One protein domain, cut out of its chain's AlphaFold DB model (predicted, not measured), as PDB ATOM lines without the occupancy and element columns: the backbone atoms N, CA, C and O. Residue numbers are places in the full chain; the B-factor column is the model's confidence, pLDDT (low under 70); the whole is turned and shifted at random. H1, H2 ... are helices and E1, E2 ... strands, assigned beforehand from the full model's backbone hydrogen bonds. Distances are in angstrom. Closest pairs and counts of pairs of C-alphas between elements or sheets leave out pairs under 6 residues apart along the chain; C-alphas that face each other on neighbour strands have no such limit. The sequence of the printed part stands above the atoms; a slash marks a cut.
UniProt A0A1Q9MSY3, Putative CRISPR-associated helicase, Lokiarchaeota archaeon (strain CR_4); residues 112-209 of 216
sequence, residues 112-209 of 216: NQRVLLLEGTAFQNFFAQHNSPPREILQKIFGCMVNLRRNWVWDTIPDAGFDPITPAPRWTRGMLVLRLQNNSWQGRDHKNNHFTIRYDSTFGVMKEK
ATOM      1  N   ASN A 112     -29.059  36.409 -30.289       84.62
ATOM      2  CA  ASN A 112     -28.363  35.857 -31.438       84.62
ATOM      3  C   ASN A 112     -28.862  34.442 -31.706       84.62
ATOM      4  O   ASN A 112     -28.900  33.595 -30.819       84.62
ATOM      5  N   GLN A 113     -29.157  34.172 -32.969       88.94
ATOM      6  CA  GLN A 113     -29.571  32.881 -33.473       88.94
ATOM      7  C   GLN A 113     -28.425  32.261 -34.274       88.94
ATOM      8  O   GLN A 113     -27.842  32.902 -35.153       88.94
ATOM      9  N   ARG A 114     -28.110  30.993 -33.993       92.06
ATOM     10  CA  ARG A 114     -27.194  30.202 -34.826       92.06
ATOM     11  C   ARG A 114     -27.897  29.847 -36.127       92.06
ATOM     12  O   ARG A 114     -28.990  29.275 -36.097       92.06
ATOM     13  N   VAL A 115     -27.267  30.175 -37.245       94.56
ATOM     14  CA  VAL A 115     -27.810  29.974 -38.589       94.56
ATOM     15  C   VAL A 115     -26.769  29.274 -39.452       94.56
ATOM     16  O   VAL A 115     -25.607  29.669 -39.481       94.56
ATOM     17  N   LEU A 116     -27.190  28.231 -40.156       95.19
ATOM     18  CA  LEU A 116     -26.414  27.552 -41.184       95.19
ATOM     19  C   LEU A 116     -26.699  28.232 -42.525       95.19
ATOM     20  O   LEU A 116     -27.826  28.162 -43.021       95.19
ATOM     21  N   LEU A 117     -25.688  28.897 -43.089       95.19
ATOM     22  CA  LEU A 117     -25.767  29.542 -44.401       95.19
ATOM     23  C   LEU A 117     -25.409  28.541 -45.494       95.19
ATOM     24  O   LEU A 117     -24.235  28.248 -45.712       95.19
ATOM     25  N   LEU A 118     -26.413  27.998 -46.175       94.88
ATOM     26  CA  LEU A 118     -26.204  26.986 -47.209       94.88
ATOM     27  C   LEU A 118     -26.523  27.567 -48.583       94.88
ATOM     28  O   LEU A 118     -27.614  28.080 -48.792       94.88
ATOM     29  N   GLU A 119     -25.598  27.465 -49.534       93.69
ATOM     30  CA  GLU A 119     -25.841  27.913 -50.909       93.69
ATOM     31  C   GLU A 119     -26.695  26.884 -51.670       93.69
ATOM     32  O   GLU A 119     -26.356  25.697 -51.747       93.69
ATOM     33  N   GLY A 120     -27.813  27.334 -52.236       90.94
ATOM     34  CA  GLY A 120     -28.750  26.545 -53.027       90.94
ATOM     35  C   GLY A 120     -29.153  25.229 -52.356       90.94
ATOM     36  O   GLY A 120     -29.635  25.182 -51.220       90.94
ATOM     37  N   THR A 121     -28.930  24.128 -53.073       90.31
ATOM     38  CA  THR A 121     -29.262  22.761 -52.644       90.31
ATOM     39  C   THR A 121     -28.126  22.070 -51.882       90.31
ATOM     40  O   THR A 121     -28.182  20.858 -51.642       90.31
ATOM     41  N   ALA A 122     -27.095  22.812 -51.453       89.06
ATOM     42  CA  ALA A 122     -25.980  22.242 -50.708       89.06
ATOM     43  C   ALA A 122     -26.475  21.435 -49.497       89.06
ATOM     44  O   ALA A 122     -27.343  21.866 -48.728       89.06
ATOM     45  N   PHE A 123     -25.926  20.224 -49.372       87.88
ATOM     46  CA  PHE A 123     -26.209  19.251 -48.315       87.88
ATOM     47  C   PHE A 123     -27.682  18.829 -48.166       87.88
ATOM     48  O   PHE A 123     -27.997  18.127 -47.209       87.88
ATOM     49  N   GLN A 124     -28.581  19.177 -49.097       87.88
ATOM     50  CA  GLN A 124     -30.023  18.912 -48.976       87.88
ATOM     51  C   GLN A 124     -30.343  17.439 -48.681       87.88
ATOM     52  O   GLN A 124     -31.189  17.155 -47.837       87.88
ATOM     53  N   ASN A 125     -29.592  16.510 -49.276       87.25
ATOM     54  CA  ASN A 125     -29.741  15.071 -49.040       87.25
ATOM     55  C   ASN A 125     -29.537  14.676 -47.567       87.25
ATOM     56  O   ASN A 125     -30.226  13.790 -47.074       87.25
ATOM     57  N   PHE A 126     -28.624  15.339 -46.851       86.44
ATOM     58  CA  PHE A 126     -28.366  15.068 -45.433       86.44
ATOM     59  C   PHE A 126     -29.400  15.718 -44.519       86.44
ATOM     60  O   PHE A 126     -29.690  15.186 -43.457       86.44
ATOM     61  N   PHE A 127     -29.983  16.841 -44.941       85.00
ATOM     62  CA  PHE A 127     -31.081  17.484 -44.217       85.00
ATOM     63  C   PHE A 127     -32.410  16.737 -44.389       85.00
ATOM     64  O   PHE A 127     -33.238  16.765 -43.485       85.00
ATOM     65  N   ALA A 128     -32.602  16.042 -45.515       83.50
ATOM     66  CA  ALA A 128     -33.746  15.156 -45.736       83.50
ATOM     67  C   ALA A 128     -33.650  13.844 -44.934       83.50
ATOM     68  O   ALA A 128     -34.660  13.195 -44.673       83.50
ATOM     69  N   GLN A 129     -32.440  13.441 -44.544       79.12
ATOM     70  CA  GLN A 129     -32.213  12.261 -43.719       79.12
ATOM     71  C   GLN A 129     -32.318  12.631 -42.234       79.12
ATOM     72  O   GLN A 129     -31.718  13.591 -41.761       79.12
ATOM     73  N   HIS A 130     -33.046  11.829 -41.455       73.94
ATOM     74  CA  HIS A 130     -33.152  12.044 -40.006       73.94
ATOM     75  C   HIS A 130     -31.860  11.713 -39.237       73.94
ATOM     76  O   HIS A 130     -31.728  12.078 -38.067       73.94
ATOM     77  N   ASN A 131     -30.899  11.050 -39.885       85.38
ATOM     78  CA  ASN A 131     -29.643  10.628 -39.276       85.38
ATOM     79  C   ASN A 131     -28.540  11.671 -39.467       85.38
ATOM     80  O   ASN A 131     -28.475  12.357 -40.485       85.38
ATOM     81  N   SER A 132     -27.643  11.750 -38.483       87.50
ATOM     82  CA  SER A 132     -26.474  12.625 -38.557       87.50
ATOM     83  C   SER A 132     -25.556  12.204 -39.711       87.50
ATOM     84  O   SER A 132     -25.249  11.013 -39.831       87.50
ATOM     85  N   PRO A 133     -25.053  13.152 -40.522       90.62
ATOM     86  CA  PRO A 133     -24.103  12.843 -41.582       90.62
ATOM     87  C   PRO A 133     -22.732  12.418 -41.018       90.62
ATOM     88  O   PRO A 133     -22.440  12.660 -39.839       90.62
ATOM     89  N   PRO A 134     -21.856  11.827 -41.855       92.81
ATOM     90  CA  PRO A 134     -20.468  11.541 -41.500       92.81
ATOM     91  C   PRO A 134     -19.727  12.775 -40.973       92.81
ATOM     92  O   PRO A 134     -19.975  13.900 -41.413       92.81
ATOM     93  N   ARG A 135     -18.757  12.559 -40.073       92.69
ATOM     94  CA  ARG A 135     -18.018  13.624 -39.368       92.69
ATOM     95  C   ARG A 135     -17.440  14.696 -40.296       92.69
ATOM     96  O   ARG A 135     -17.519  15.874 -39.971       92.69
ATOM     97  N   GLU A 136     -16.880  14.309 -41.436       94.12
ATOM     98  CA  GLU A 136     -16.288  15.245 -42.404       94.12
ATOM     99  C   GLU A 136     -17.330  16.188 -43.017       94.12
ATOM    100  O   GLU A 136     -17.083  17.377 -43.211       94.12
ATOM    101  N   ILE A 137     -18.524  15.667 -43.298       92.06
ATOM    102  CA  ILE A 137     -19.638  16.444 -43.847       92.06
ATOM    103  C   ILE A 137     -20.207  17.350 -42.766       92.06
ATOM    104  O   ILE A 137     -20.459  18.526 -43.012       92.06
ATOM    105  N   LEU A 138     -20.336  16.822 -41.552       92.19
ATOM    106  CA  LEU A 138     -20.771  17.588 -40.399       92.19
ATOM    107  C   LEU A 138     -19.834  18.782 -40.138       92.19
ATOM    108  O   LEU A 138     -20.309  19.897 -39.949       92.19
ATOM    109  N   GLN A 139     -18.512  18.586 -40.216       92.81
ATOM    110  CA  GLN A 139     -17.524  19.670 -40.116       92.81
ATOM    111  C   GLN A 139     -17.711  20.738 -41.198       92.81
ATOM    112  O   GLN A 139     -17.645  21.925 -40.886       92.81
ATOM    113  N   LYS A 140     -17.987  20.339 -42.447       94.06
ATOM    114  CA  LYS A 140     -18.278  21.288 -43.535       94.06
ATOM    115  C   LYS A 140     -19.553  22.088 -43.265       94.06
ATOM    116  O   LYS A 140     -19.538  23.300 -43.432       94.06
ATOM    117  N   ILE A 141     -20.618  21.433 -42.796       93.31
ATOM    118  CA  ILE A 141     -21.887  22.090 -42.445       93.31
ATOM    119  C   ILE A 141     -21.677  23.095 -41.307       93.31
ATOM    120  O   ILE A 141     -22.096  24.243 -41.423       93.31
ATOM    121  N   PHE A 142     -20.984  22.706 -40.232       92.62
ATOM    122  CA  PHE A 142     -20.672  23.626 -39.132       92.62
ATOM    123  C   PHE A 142     -19.716  24.753 -39.542       92.62
ATOM    124  O   PHE A 142     -19.770  25.827 -38.952       92.62
ATOM    125  N   GLY A 143     -18.888  24.551 -40.571       92.88
ATOM    126  CA  GLY A 143     -18.082  25.614 -41.177       92.88
ATOM    127  C   GLY A 143     -18.916  26.723 -41.828       92.88
ATOM    128  O   GLY A 143     -18.434  27.840 -41.973       92.88
ATOM    129  N   CYS A 144     -20.176  26.442 -42.167       92.69
ATOM    130  CA  CYS A 144     -21.139  27.412 -42.689       92.69
ATOM    131  C   CYS A 144     -21.979  28.089 -41.588       92.69
ATOM    132  O   CYS A 144     -22.930  28.814 -41.892       92.69
ATOM    133  N   MET A 145     -21.689  27.822 -40.312       94.56
ATOM    134  CA  MET A 145     -22.442  28.372 -39.190       94.56
ATOM    135  C   MET A 145     -22.029  29.815 -38.900       94.56
ATOM    136  O   MET A 145     -20.853  30.118 -38.703       94.56
ATOM    137  N   VAL A 146     -23.023  30.686 -38.763       93.88
ATOM    138  CA  VAL A 146     -22.865  32.073 -38.320       93.88
ATOM    139  C   VAL A 146     -23.845  32.384 -37.190       93.88
ATOM    140  O   VAL A 146     -24.891  31.747 -37.062       93.88
ATOM    141  N   ASN A 147     -23.522  33.384 -36.374       92.50
ATOM    142  CA  ASN A 147     -24.466  33.948 -35.412       92.50
ATOM    143  C   ASN A 147     -25.065  35.215 -36.018       92.50
ATOM    144  O   ASN A 147     -24.337  36.175 -36.270       92.50
ATOM    145  N   LEU A 148     -26.374  35.210 -36.258       91.31
ATOM    146  CA  LEU A 148     -27.111  36.386 -36.719       91.31
ATOM    147  C   LEU A 148     -27.988  36.913 -35.594       91.31
ATOM    148  O   LEU A 148     -28.411  36.156 -34.726       91.31
ATOM    149  N   ARG A 149     -28.330  38.199 -35.644       87.88
ATOM    150  CA  ARG A 149     -29.344  38.752 -34.743       87.88
ATOM    151  C   ARG A 149     -30.674  38.046 -34.992       87.88
ATOM    152  O   ARG A 149     -31.085  37.899 -36.143       87.88
ATOM    153  N   ARG A 150     -31.382  37.646 -33.939       86.88
ATOM    154  CA  ARG A 150     -32.650  36.908 -34.034       86.88
ATOM    155  C   ARG A 150     -33.679  37.652 -34.880       86.88
ATOM    156  O   ARG A 150     -34.328  37.053 -35.726       86.88
ATOM    157  N   ASN A 151     -33.744  38.977 -34.754       86.00
ATOM    158  CA  ASN A 151     -34.631  39.824 -35.557       86.00
ATOM    159  C   ASN A 151     -34.292  39.885 -37.064       86.00
ATOM    160  O   ASN A 151     -34.974  40.582 -37.820       86.00
ATOM    161  N   TRP A 152     -33.222  39.230 -37.525       89.94
ATOM    162  CA  TRP A 152     -32.941  39.057 -38.953       89.94
ATOM    163  C   TRP A 152     -33.618  37.825 -39.539       89.94
ATOM    164  O   TRP A 152     -33.857  37.818 -40.741       89.94
ATOM    165  N   VAL A 153     -33.895  36.815 -38.716       89.44
ATOM    166  CA  VAL A 153     -34.298  35.471 -39.163       89.44
ATOM    167  C   VAL A 153     -35.604  34.980 -38.544       89.44
ATOM    168  O   VAL A 153     -36.141  33.965 -38.971       89.44
ATOM    169  N   TRP A 154     -36.117  35.686 -37.537       85.06
ATOM    170  CA  TRP A 154     -37.369  35.364 -36.862       85.06
ATOM    171  C   TRP A 154     -38.565  36.058 -37.522       85.06
ATOM    172  O   TRP A 154     -38.465  37.233 -37.885       85.06
ATOM    173  N   ASP A 155     -39.688  35.341 -37.644       86.19
ATOM    174  CA  ASP A 155     -40.939  35.802 -38.270       86.19
ATOM    175  C   ASP A 155     -40.733  36.457 -39.645       86.19
ATOM    176  O   ASP A 155     -41.268  37.527 -39.948       86.19
ATOM    177  N   THR A 156     -39.908  35.823 -40.479       90.50
ATOM    178  CA  THR A 156     -39.607  36.303 -41.828       90.50
ATOM    179  C   THR A 156     -40.364  35.516 -42.883       90.50
ATOM    180  O   THR A 156     -40.413  34.286 -42.825       90.50
ATOM    181  N   ILE A 157     -40.873  36.211 -43.894       93.19
ATOM    182  CA  ILE A 157     -41.571  35.604 -45.032       93.19
ATOM    183  C   ILE A 157     -40.648  35.692 -46.253       93.19
ATOM    184  O   ILE A 157     -40.224  36.802 -46.580       93.19
ATOM    185  N   PRO A 158     -40.302  34.577 -46.921       94.44
ATOM    186  CA  PRO A 158     -39.451  34.626 -48.107       94.44
ATOM    187  C   PRO A 158     -40.169  35.316 -49.275       94.44
ATOM    188  O   PRO A 158     -41.383  35.174 -49.445       94.44
ATOM    189  N   ASP A 159     -39.413  36.045 -50.094       93.06
ATOM    190  CA  ASP A 159     -39.913  36.552 -51.373       93.06
ATOM    191  C   ASP A 159     -39.974  35.419 -52.421       93.06
ATOM    192  O   ASP A 159     -39.400  34.339 -52.251       93.06
ATOM    193  N   ALA A 160     -40.692  35.651 -53.525       90.62
ATOM    194  CA  ALA A 160     -40.883  34.645 -54.567       90.62
ATOM    195  C   ALA A 160     -39.541  34.130 -55.115       90.62
ATOM    196  O   ALA A 160     -38.701  34.908 -55.567       90.62
ATOM    197  N   GLY A 161     -39.368  32.807 -55.099       89.31
ATOM    198  CA  GLY A 161     -38.147  32.138 -55.544       89.31
ATOM    199  C   GLY A 161     -37.162  31.805 -54.426       89.31
ATOM    200  O   GLY A 161     -36.266  31.013 -54.685       89.31
ATOM    201  N   PHE A 162     -37.339  32.315 -53.202       92.88
ATOM    202  CA  PHE A 162     -36.487  31.993 -52.052       92.88
ATOM    203  C   PHE A 162     -37.145  30.976 -51.113       92.88
ATOM    204  O   PHE A 162     -38.365  30.946 -50.955       92.88
ATOM    205  N   ASP A 163     -36.323  30.154 -50.459       92.81
ATOM    206  CA  ASP A 163     -36.800  29.168 -49.490       92.81
ATOM    207  C   ASP A 163     -37.084  29.814 -48.122       92.81
ATOM    208  O   ASP A 163     -36.363  30.732 -47.707       92.81
ATOM    209  N   PRO A 164     -38.089  29.329 -47.371       93.62
ATOM    210  CA  PRO A 164     -38.308  29.764 -45.999       93.62
ATOM    211  C   PRO A 164     -37.140  29.355 -45.093       93.62
ATOM    212  O   PRO A 164     -36.528  28.296 -45.258       93.62
ATOM    213  N   ILE A 165     -36.870  30.182 -44.083       93.81
ATOM    214  CA  ILE A 165     -35.926  29.847 -43.015       93.81
ATOM    215  C   ILE A 165     -36.556  28.745 -42.166       93.81
ATOM    216  O   ILE A 165     -37.647  28.924 -41.629       93.81
ATOM    217  N   THR A 166     -35.888  27.598 -42.055       91.94
ATOM    218  CA  THR A 166     -36.438  26.424 -41.359       91.94
ATOM    219  C   THR A 166     -35.567  26.007 -40.177       91.94
ATOM    220  O   THR A 166     -34.354  26.228 -40.198       91.94
ATOM    221  N   PRO A 167     -36.145  25.394 -39.129       90.62
ATOM    222  CA  PRO A 167     -35.363  24.766 -38.074       90.62
ATOM    223  C   PRO A 167     -34.447  23.681 -38.641       90.62
ATOM    224  O   PRO A 167     -34.847  22.891 -39.500       90.62
ATOM    225  N   ALA A 168     -33.214  23.625 -38.149       89.31
ATOM    226  CA  ALA A 168     -32.291  22.573 -38.528       89.31
ATOM    227  C   ALA A 168     -32.715  21.216 -37.915       89.31
ATOM    228  O   ALA A 168     -33.412  21.179 -36.896       89.31
ATOM    229  N   PRO A 169     -32.284  20.081 -38.496       87.62
ATOM    230  CA  PRO A 169     -32.603  18.753 -37.988       87.62
ATOM    231  C   PRO A 169     -32.130  18.539 -36.546       87.62
ATOM    232  O   PRO A 169     -31.251  19.238 -36.040       87.62
ATOM    233  N   ARG A 170     -32.654  17.492 -35.897       85.69
ATOM    234  CA  ARG A 170     -32.400  17.175 -34.479       85.69
ATOM    235  C   ARG A 170     -30.912  17.038 -34.112       85.69
ATOM    236  O   ARG A 170     -30.546  17.299 -32.970       85.69
ATOM    237  N   TRP A 171     -30.052  16.641 -35.048       87.69
ATOM    238  CA  TRP A 171     -28.603  16.544 -34.826       87.69
ATOM    239  C   TRP A 171     -27.888  17.917 -34.807       87.69
ATOM    240  O   TRP A 171     -26.744  18.007 -34.374       87.69
ATOM    241  N   THR A 172     -28.591  18.994 -35.173       85.88
ATOM    242  CA  THR A 172     -28.196  20.418 -35.097       85.88
ATOM    243  C   THR A 172     -29.240  21.237 -34.327       85.88
ATOM    244  O   THR A 172     -29.711  22.277 -34.784       85.88
ATOM    245  N   ARG A 173     -29.647  20.750 -33.149       81.75
ATOM    246  CA  ARG A 173     -30.633  21.425 -32.286       81.75
ATOM    247  C   ARG A 173     -30.288  22.898 -32.035       81.75
ATOM    248  O   ARG A 173     -29.131  23.246 -31.804       81.75
ATOM    249  N   GLY A 174     -31.323  23.741 -32.043       83.31
ATOM    250  CA  GLY A 174     -31.221  25.176 -31.764       83.31
ATOM    251  C   GLY A 174     -30.626  26.011 -32.902       83.31
ATOM    252  O   GLY A 174     -30.258  27.160 -32.672       83.31
ATOM    253  N   MET A 175     -30.501  25.455 -34.112       91.12
ATOM    254  CA  MET A 175     -30.017  26.169 -35.297       91.12
ATOM    255  C   MET A 175     -31.135  26.363 -36.318       91.12
ATOM    256  O   MET A 175     -32.058  25.553 -36.397       91.12
ATOM    257  N   LEU A 176     -31.017  27.411 -37.129       93.38
ATOM    258  CA  LEU A 176     -31.850  27.624 -38.311       93.38
ATOM    259  C   LEU A 176     -31.046  27.366 -39.584       93.38
ATOM    260  O   LEU A 176     -29.826  27.521 -39.600       93.38
ATOM    261  N   VAL A 177     -31.730  27.006 -40.662       94.00
ATOM    262  CA  VAL A 177     -31.159  26.834 -41.996       94.00
ATOM    263  C   VAL A 177     -31.632  27.985 -42.870       94.00
ATOM    264  O   VAL A 177     -32.833  28.150 -43.082       94.00
ATOM    265  N   LEU A 178     -30.680  28.760 -43.391       95.62
ATOM    266  CA  LEU A 178     -30.925  29.805 -44.378       95.62
ATOM    267  C   LEU A 178     -30.311  29.363 -45.706       95.62
ATOM    268  O   LEU A 178     -29.090  29.226 -45.813       95.62
ATOM    269  N   ARG A 179     -31.161  29.140 -46.713       95.31
ATOM    270  CA  ARG A 179     -30.709  28.798 -48.063       95.31
ATOM    271  C   ARG A 179     -30.503  30.060 -48.886       95.31
ATOM    272  O   ARG A 179     -31.450  30.795 -49.148       95.31
ATOM    273  N   LEU A 180     -29.261  30.310 -49.265       95.12
ATOM    274  CA  LEU A 180     -28.874  31.430 -50.110       95.12
ATOM    275  C   LEU A 180     -29.008  31.044 -51.588       95.12
ATOM    276  O   LEU A 180     -28.770  29.902 -51.970       95.12
ATOM    277  N   GLN A 181     -29.367  32.007 -52.424       93.81
ATOM    278  CA  GLN A 181     -29.283  31.940 -53.876       93.81
ATOM    279  C   GLN A 181     -28.371  33.056 -54.368       93.81
ATOM    280  O   GLN A 181     -28.620  34.240 -54.110       93.81
ATOM    281  N   ASN A 182     -27.307  32.683 -55.073       92.44
ATOM    282  CA  ASN A 182     -26.258  33.598 -55.509       92.44
ATOM    283  C   ASN A 182     -25.699  34.410 -54.327       92.44
ATOM    284  O   ASN A 182     -25.597  35.637 -54.401       92.44
ATOM    285  N   ASN A 183     -25.386  33.731 -53.216       93.62
ATOM    286  CA  ASN A 183     -24.950  34.330 -51.948       93.62
ATOM    287  C   ASN A 183     -25.958  35.306 -51.306       93.62
ATOM    288  O   ASN A 183     -25.572  36.124 -50.466       93.62
ATOM    289  N   SER A 184     -27.240  35.261 -51.677       95.19
ATOM    290  CA  SER A 184     -28.259  36.176 -51.153       95.19
ATOM    291  C   SER A 184     -29.559  35.473 -50.783       95.19
ATOM    292  O   SER A 184     -29.924  34.466 -51.370       95.19
ATOM    293  N   TRP A 185     -30.282  36.007 -49.811       96.00
ATOM    294  CA  TRP A 185     -31.640  35.600 -49.474       96.00
ATOM    295  C   TRP A 185     -32.510  36.843 -49.348       96.00
ATOM    296  O   TRP A 185     -32.071  37.842 -48.772       96.00
ATOM    297  N   GLN A 186     -33.723  36.800 -49.891       95.31
ATOM    298  CA  GLN A 186     -34.652  37.929 -49.881       95.31
ATOM    299  C   GLN A 186     -35.965  37.547 -49.212       95.31
ATOM    300  O   GLN A 186     -36.494  36.451 -49.405       95.31
ATOM    301  N   GLY A 187     -36.502  38.488 -48.447       94.00
ATOM    302  CA  GLY A 187     -37.789  38.327 -47.805       94.00
ATOM    303  C   GLY A 187     -38.223  39.571 -47.053       94.00
ATOM    304  O   GLY A 187     -37.662  40.662 -47.200       94.00
ATOM    305  N   ARG A 188     -39.254  39.392 -46.234       92.44
ATOM    306  CA  ARG A 188     -39.917  40.451 -45.482       92.44
ATOM    307  C   ARG A 188     -39.896  40.155 -43.999       92.44
ATOM    308  O   ARG A 188     -39.962  38.996 -43.594       92.44
ATOM    309  N   ASP A 189     -39.791  41.205 -43.194       89.38
ATOM    310  CA  ASP A 189     -39.915  41.099 -41.740       89.38
ATOM    311  C   ASP A 189     -41.392  41.075 -41.299       89.38
ATOM    312  O   ASP A 189     -42.304  41.281 -42.103       89.38
ATOM    313  N   HIS A 190     -41.636  40.882 -40.001       83.62
ATOM    314  CA  HIS A 190     -42.972  40.948 -39.388       83.62
ATOM    315  C   HIS A 190     -43.709  42.286 -39.607       83.62
ATOM    316  O   HIS A 190     -44.919  42.364 -39.411       83.62
ATOM    317  N   LYS A 191     -43.001  43.352 -40.006       86.12
ATOM    318  CA  LYS A 191     -43.571  44.665 -40.352       86.12
ATOM    319  C   LYS A 191     -43.768  44.827 -41.861       86.12
ATOM    320  O   LYS A 191     -44.051  45.934 -42.314       86.12
ATOM    321  N   ASN A 192     -43.622  43.748 -42.631       86.25
ATOM    322  CA  ASN A 192     -43.713  43.717 -44.087       86.25
ATOM    323  C   ASN A 192     -42.661  44.600 -44.795       86.25
ATOM    324  O   ASN A 192     -42.846  44.983 -45.951       86.25
ATOM    325  N   ASN A 193     -41.539  44.914 -44.136       89.69
ATOM    326  CA  ASN A 193     -40.412  45.576 -44.788       89.69
ATOM    327  C   ASN A 193     -39.569  44.541 -45.521       89.69
ATOM    328  O   ASN A 193     -39.099  43.577 -44.917       89.69
ATOM    329  N   HIS A 194     -39.308  44.793 -46.798       92.62
ATOM    330  CA  HIS A 194     -38.362  44.002 -47.572       92.62
ATOM    331  C   HIS A 194     -36.932  44.199 -47.069       92.62
ATOM    332  O   HIS A 194     -36.529  45.306 -46.691       92.62
ATOM    333  N   PHE A 195     -36.148  43.129 -47.099       94.19
ATOM    334  CA  PHE A 195     -34.713  43.168 -46.856       94.19
ATOM    335  C   PHE A 195     -34.007  42.001 -47.553       94.19
ATOM    336  O   PHE A 195     -34.619  41.012 -47.955       94.19
ATOM    337  N   THR A 196     -32.692  42.125 -47.682       94.88
ATOM    338  CA  THR A 196     -31.826  41.098 -48.259       94.88
ATOM    339  C   THR A 196     -30.743  40.732 -47.258       94.88
ATOM    340  O   THR A 196     -30.094  41.613 -46.695       94.88
ATOM    341  N   ILE A 197     -30.542  39.438 -47.030       95.12
ATOM    342  CA  ILE A 197     -29.371  38.906 -46.334       95.12
ATOM    343  C   ILE A 197     -28.374  38.489 -47.410       95.12
ATOM    344  O   ILE A 197     -28.687  37.623 -48.221       95.12
ATOM    345  N   ARG A 198     -27.184  39.091 -47.439       95.38
ATOM    346  CA  ARG A 198     -26.123  38.746 -48.394       95.38
ATOM    347  C   ARG A 198     -24.884  38.254 -47.664       95.38
ATOM    348  O   ARG A 198     -24.476  38.856 -46.672       95.38
ATOM    349  N   TYR A 199     -24.279  37.192 -48.178       95.00
ATOM    350  CA  TYR A 199     -22.939  36.766 -47.803       95.00
ATOM    351  C   TYR A 199     -21.906  37.404 -48.739       95.00
ATOM    352  O   TYR A 199     -22.000  37.294 -49.961       95.00
ATOM    353  N   ASP A 200     -20.926  38.081 -48.154       93.50
ATOM    354  CA  ASP A 200     -19.795  38.700 -48.835       93.50
ATOM    355  C   ASP A 200     -18.490  38.124 -48.276       93.50
ATOM    356  O   ASP A 200     -18.328  37.985 -47.063       93.50
ATOM    357  N   SER A 201     -17.543  37.782 -49.149       89.69
ATOM    358  CA  SER A 201     -16.280  37.156 -48.737       89.69
ATOM    359  C   SER A 201     -15.364  38.084 -47.933       89.69
ATOM    360  O   SER A 201     -14.470  37.600 -47.241       89.69
ATOM    361  N   THR A 202     -15.573  39.397 -48.020       91.62
ATOM    362  CA  THR A 202     -14.766  40.420 -47.347       91.62
ATOM    363  C   THR A 202     -15.453  40.920 -46.081       91.62
ATOM    364  O   THR A 202     -14.815  41.041 -45.037       91.62
ATOM    365  N   PHE A 203     -16.755  41.200 -46.160       90.81
ATOM    366  CA  PHE A 203     -17.521  41.814 -45.067       90.81
ATOM    367  C   PHE A 203     -18.346  40.817 -44.246       90.81
ATOM    368  O   PHE A 203     -18.930  41.190 -43.226       90.81
ATOM    369  N   GLY A 204     -18.395  39.551 -44.660       92.88
ATOM    370  CA  GLY A 204     -19.226  38.533 -44.033       92.88
ATOM    371  C   GLY A 204     -20.706  38.728 -44.360       92.88
ATOM    372  O   GLY A 204     -21.079  39.037 -45.490       92.88
ATOM    373  N   VAL A 205     -21.576  38.505 -43.375       94.56
ATOM    374  CA  VAL A 205     -23.031  38.534 -43.575       94.56
ATOM    375  C   VAL A 205     -23.578  39.933 -43.331       94.56
ATOM    376  O   VAL A 205     -23.409  40.496 -42.250       94.56
ATOM    377  N   MET A 206     -24.297  40.468 -44.311       94.56
ATOM    378  CA  MET A 206     -24.898  41.796 -44.248       94.56
ATOM    379  C   MET A 206     -26.412  41.722 -44.427       94.56
ATOM    380  O   MET A 206     -26.914  40.920 -45.213       94.56
ATOM    381  N   LYS A 207     -27.132  42.602 -43.724       92.50
ATOM    382  CA  LYS A 207     -28.558  42.861 -43.944       92.50
ATOM    383  C   LYS A 207     -28.719  44.205 -44.638       92.50
ATOM    384  O   LYS A 207     -28.417  45.248 -44.059       92.50
ATOM    385  N   GLU A 208     -29.226  44.171 -45.857       92.50
ATOM    386  CA  GLU A 208     -29.474  45.347 -46.681       92.50
ATOM    387  C   GLU A 208     -30.976  45.627 -46.736       92.50
ATOM    388  O   GLU A 208     -31.794  44.718 -46.877       92.50
ATOM    389  N   LYS A 209     -31.351  46.901 -46.612       86.25
ATOM    390  CA  LYS A 209     -32.701  47.349 -46.963       86.25
ATOM    391  C   LYS A 209     -32.718  47.675 -48.457       86.25
ATOM    392  O   LYS A 209     -31.710  48.190 -48.950       86.25
TER     393      LYS A 209
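Overview. This is residues 112 to 209 of the 216 residues of the protein "Putative CRISPR-associated helicase" of Lokiarchaeota archaeon (strain CR_4) (UniProt A0A1Q9MSY3). Look first for two small three-stranded sheets set face to face as a sandwich, their strands crossed: E2, E1 and E3 make one sheet, and E4, E5 and E6 make the other. Two short helices, H1 and H2, make one end of the long axis, well away from the second sheet, while the small H3 sits at a side of the sandwich and a long unnamed stretch, residues 154 to 174, runs past another side, pairing briefly with both E4 and E3. The 98 printed residues include three named helices and six named strands, in the order E1 H1 H2 E2 H3 E3 E4 E5 E6, and the class is mixed, helices and strands. The first sheet, in the order E2 E1 E3, is mixed; the second, in the order E4 E5 E6, is antiparallel throughout. The whole is compact, with a radius of gyration of the C-alphas of 13.2 A and spans of 39 by 28 by 26 A.

Arrangement. Begin at E1, residues 112 to 119, the inner strand of the first sheet, which is strongly twisted. Edge strand E3, residues 175 to 180, is the parallel neighbour of E1, with 38 degrees between their directions and with N 116 and O 176 within hydrogen-bond range at 2.8 A. The other edge strand, E2, residues 145 to 149, is antiparallel to E1 at 131 degrees, with N 115 and O 146 at 2.9 A. Now look across to E4, residues 184 to 188, E5, residues 194 to 200, and E6, residues 204 to 208, a meander, each strand the antiparallel neighbour of the one before. E4 and E5 form a hairpin, with N 185 and O 197 at 2.8 A, and E5 and E6 form another, with N 198 and O 206 at 2.9 A. The two sheets form a sandwich, two sheets face to face, with best planes 31 degrees apart and strands at 65 degrees to each other. The closest C-alphas of E3 and E4 are those of Arg 179 and Trp 185, 7.0 A apart. E2 and E6 are near each other, with 6 pairs of C-alphas within 10 A. H3, residues 150 to 153, is on the first sheet at a height over the sheet of 5.3 A, over none of its strands; its closest C-alpha pair with E1 is Arg 150 and Gln 113, 5.1 A. H3 only grazes the second sheet, with residues 152 to 153. H2, residues 135 to 143, only grazes the first sheet, with residues 141 to 143; C-alphas 141 and 116 are its closest pair with E1, 7.2 A. H1, residues 124 to 128, is not on either sheet, and is apart from H2. Every O i to N i+4 pair is within hydrogen-bond range in H1 and H2, while H3 is too short for such a pair.

Along the chain. Find C-alpha 112 at (-28.363, 35.857, -31.438); from there E1 runs 21.2 A to C-alpha 119 at (-25.841, 27.913, -50.909). E3 spans 15.8 A and E2 13.2 A. In the second sheet E5 spans 19.4 A, E4 13.7 A and E6 12.6 A, the last ending at C-alpha 208, (-29.474, 45.347, -46.681). H2 spans 12.1 A; H1 has 5 residues and H3 has 4.

Size, cuts and confidence. The two C-alphas farthest apart are those of Pro 134 and Lys 191, at 40.4 A. The printed part has no cut. The link from H3 to E3 is long, with 21 residues; along it, look for residues 157 to 158 paired antiparallel with residues 187 to 188 of E4, and residues 166 to 167 with residues 176 to 177 of E3. The mean pLDDT of the printed part is 90.8, and no printed residue is under 70.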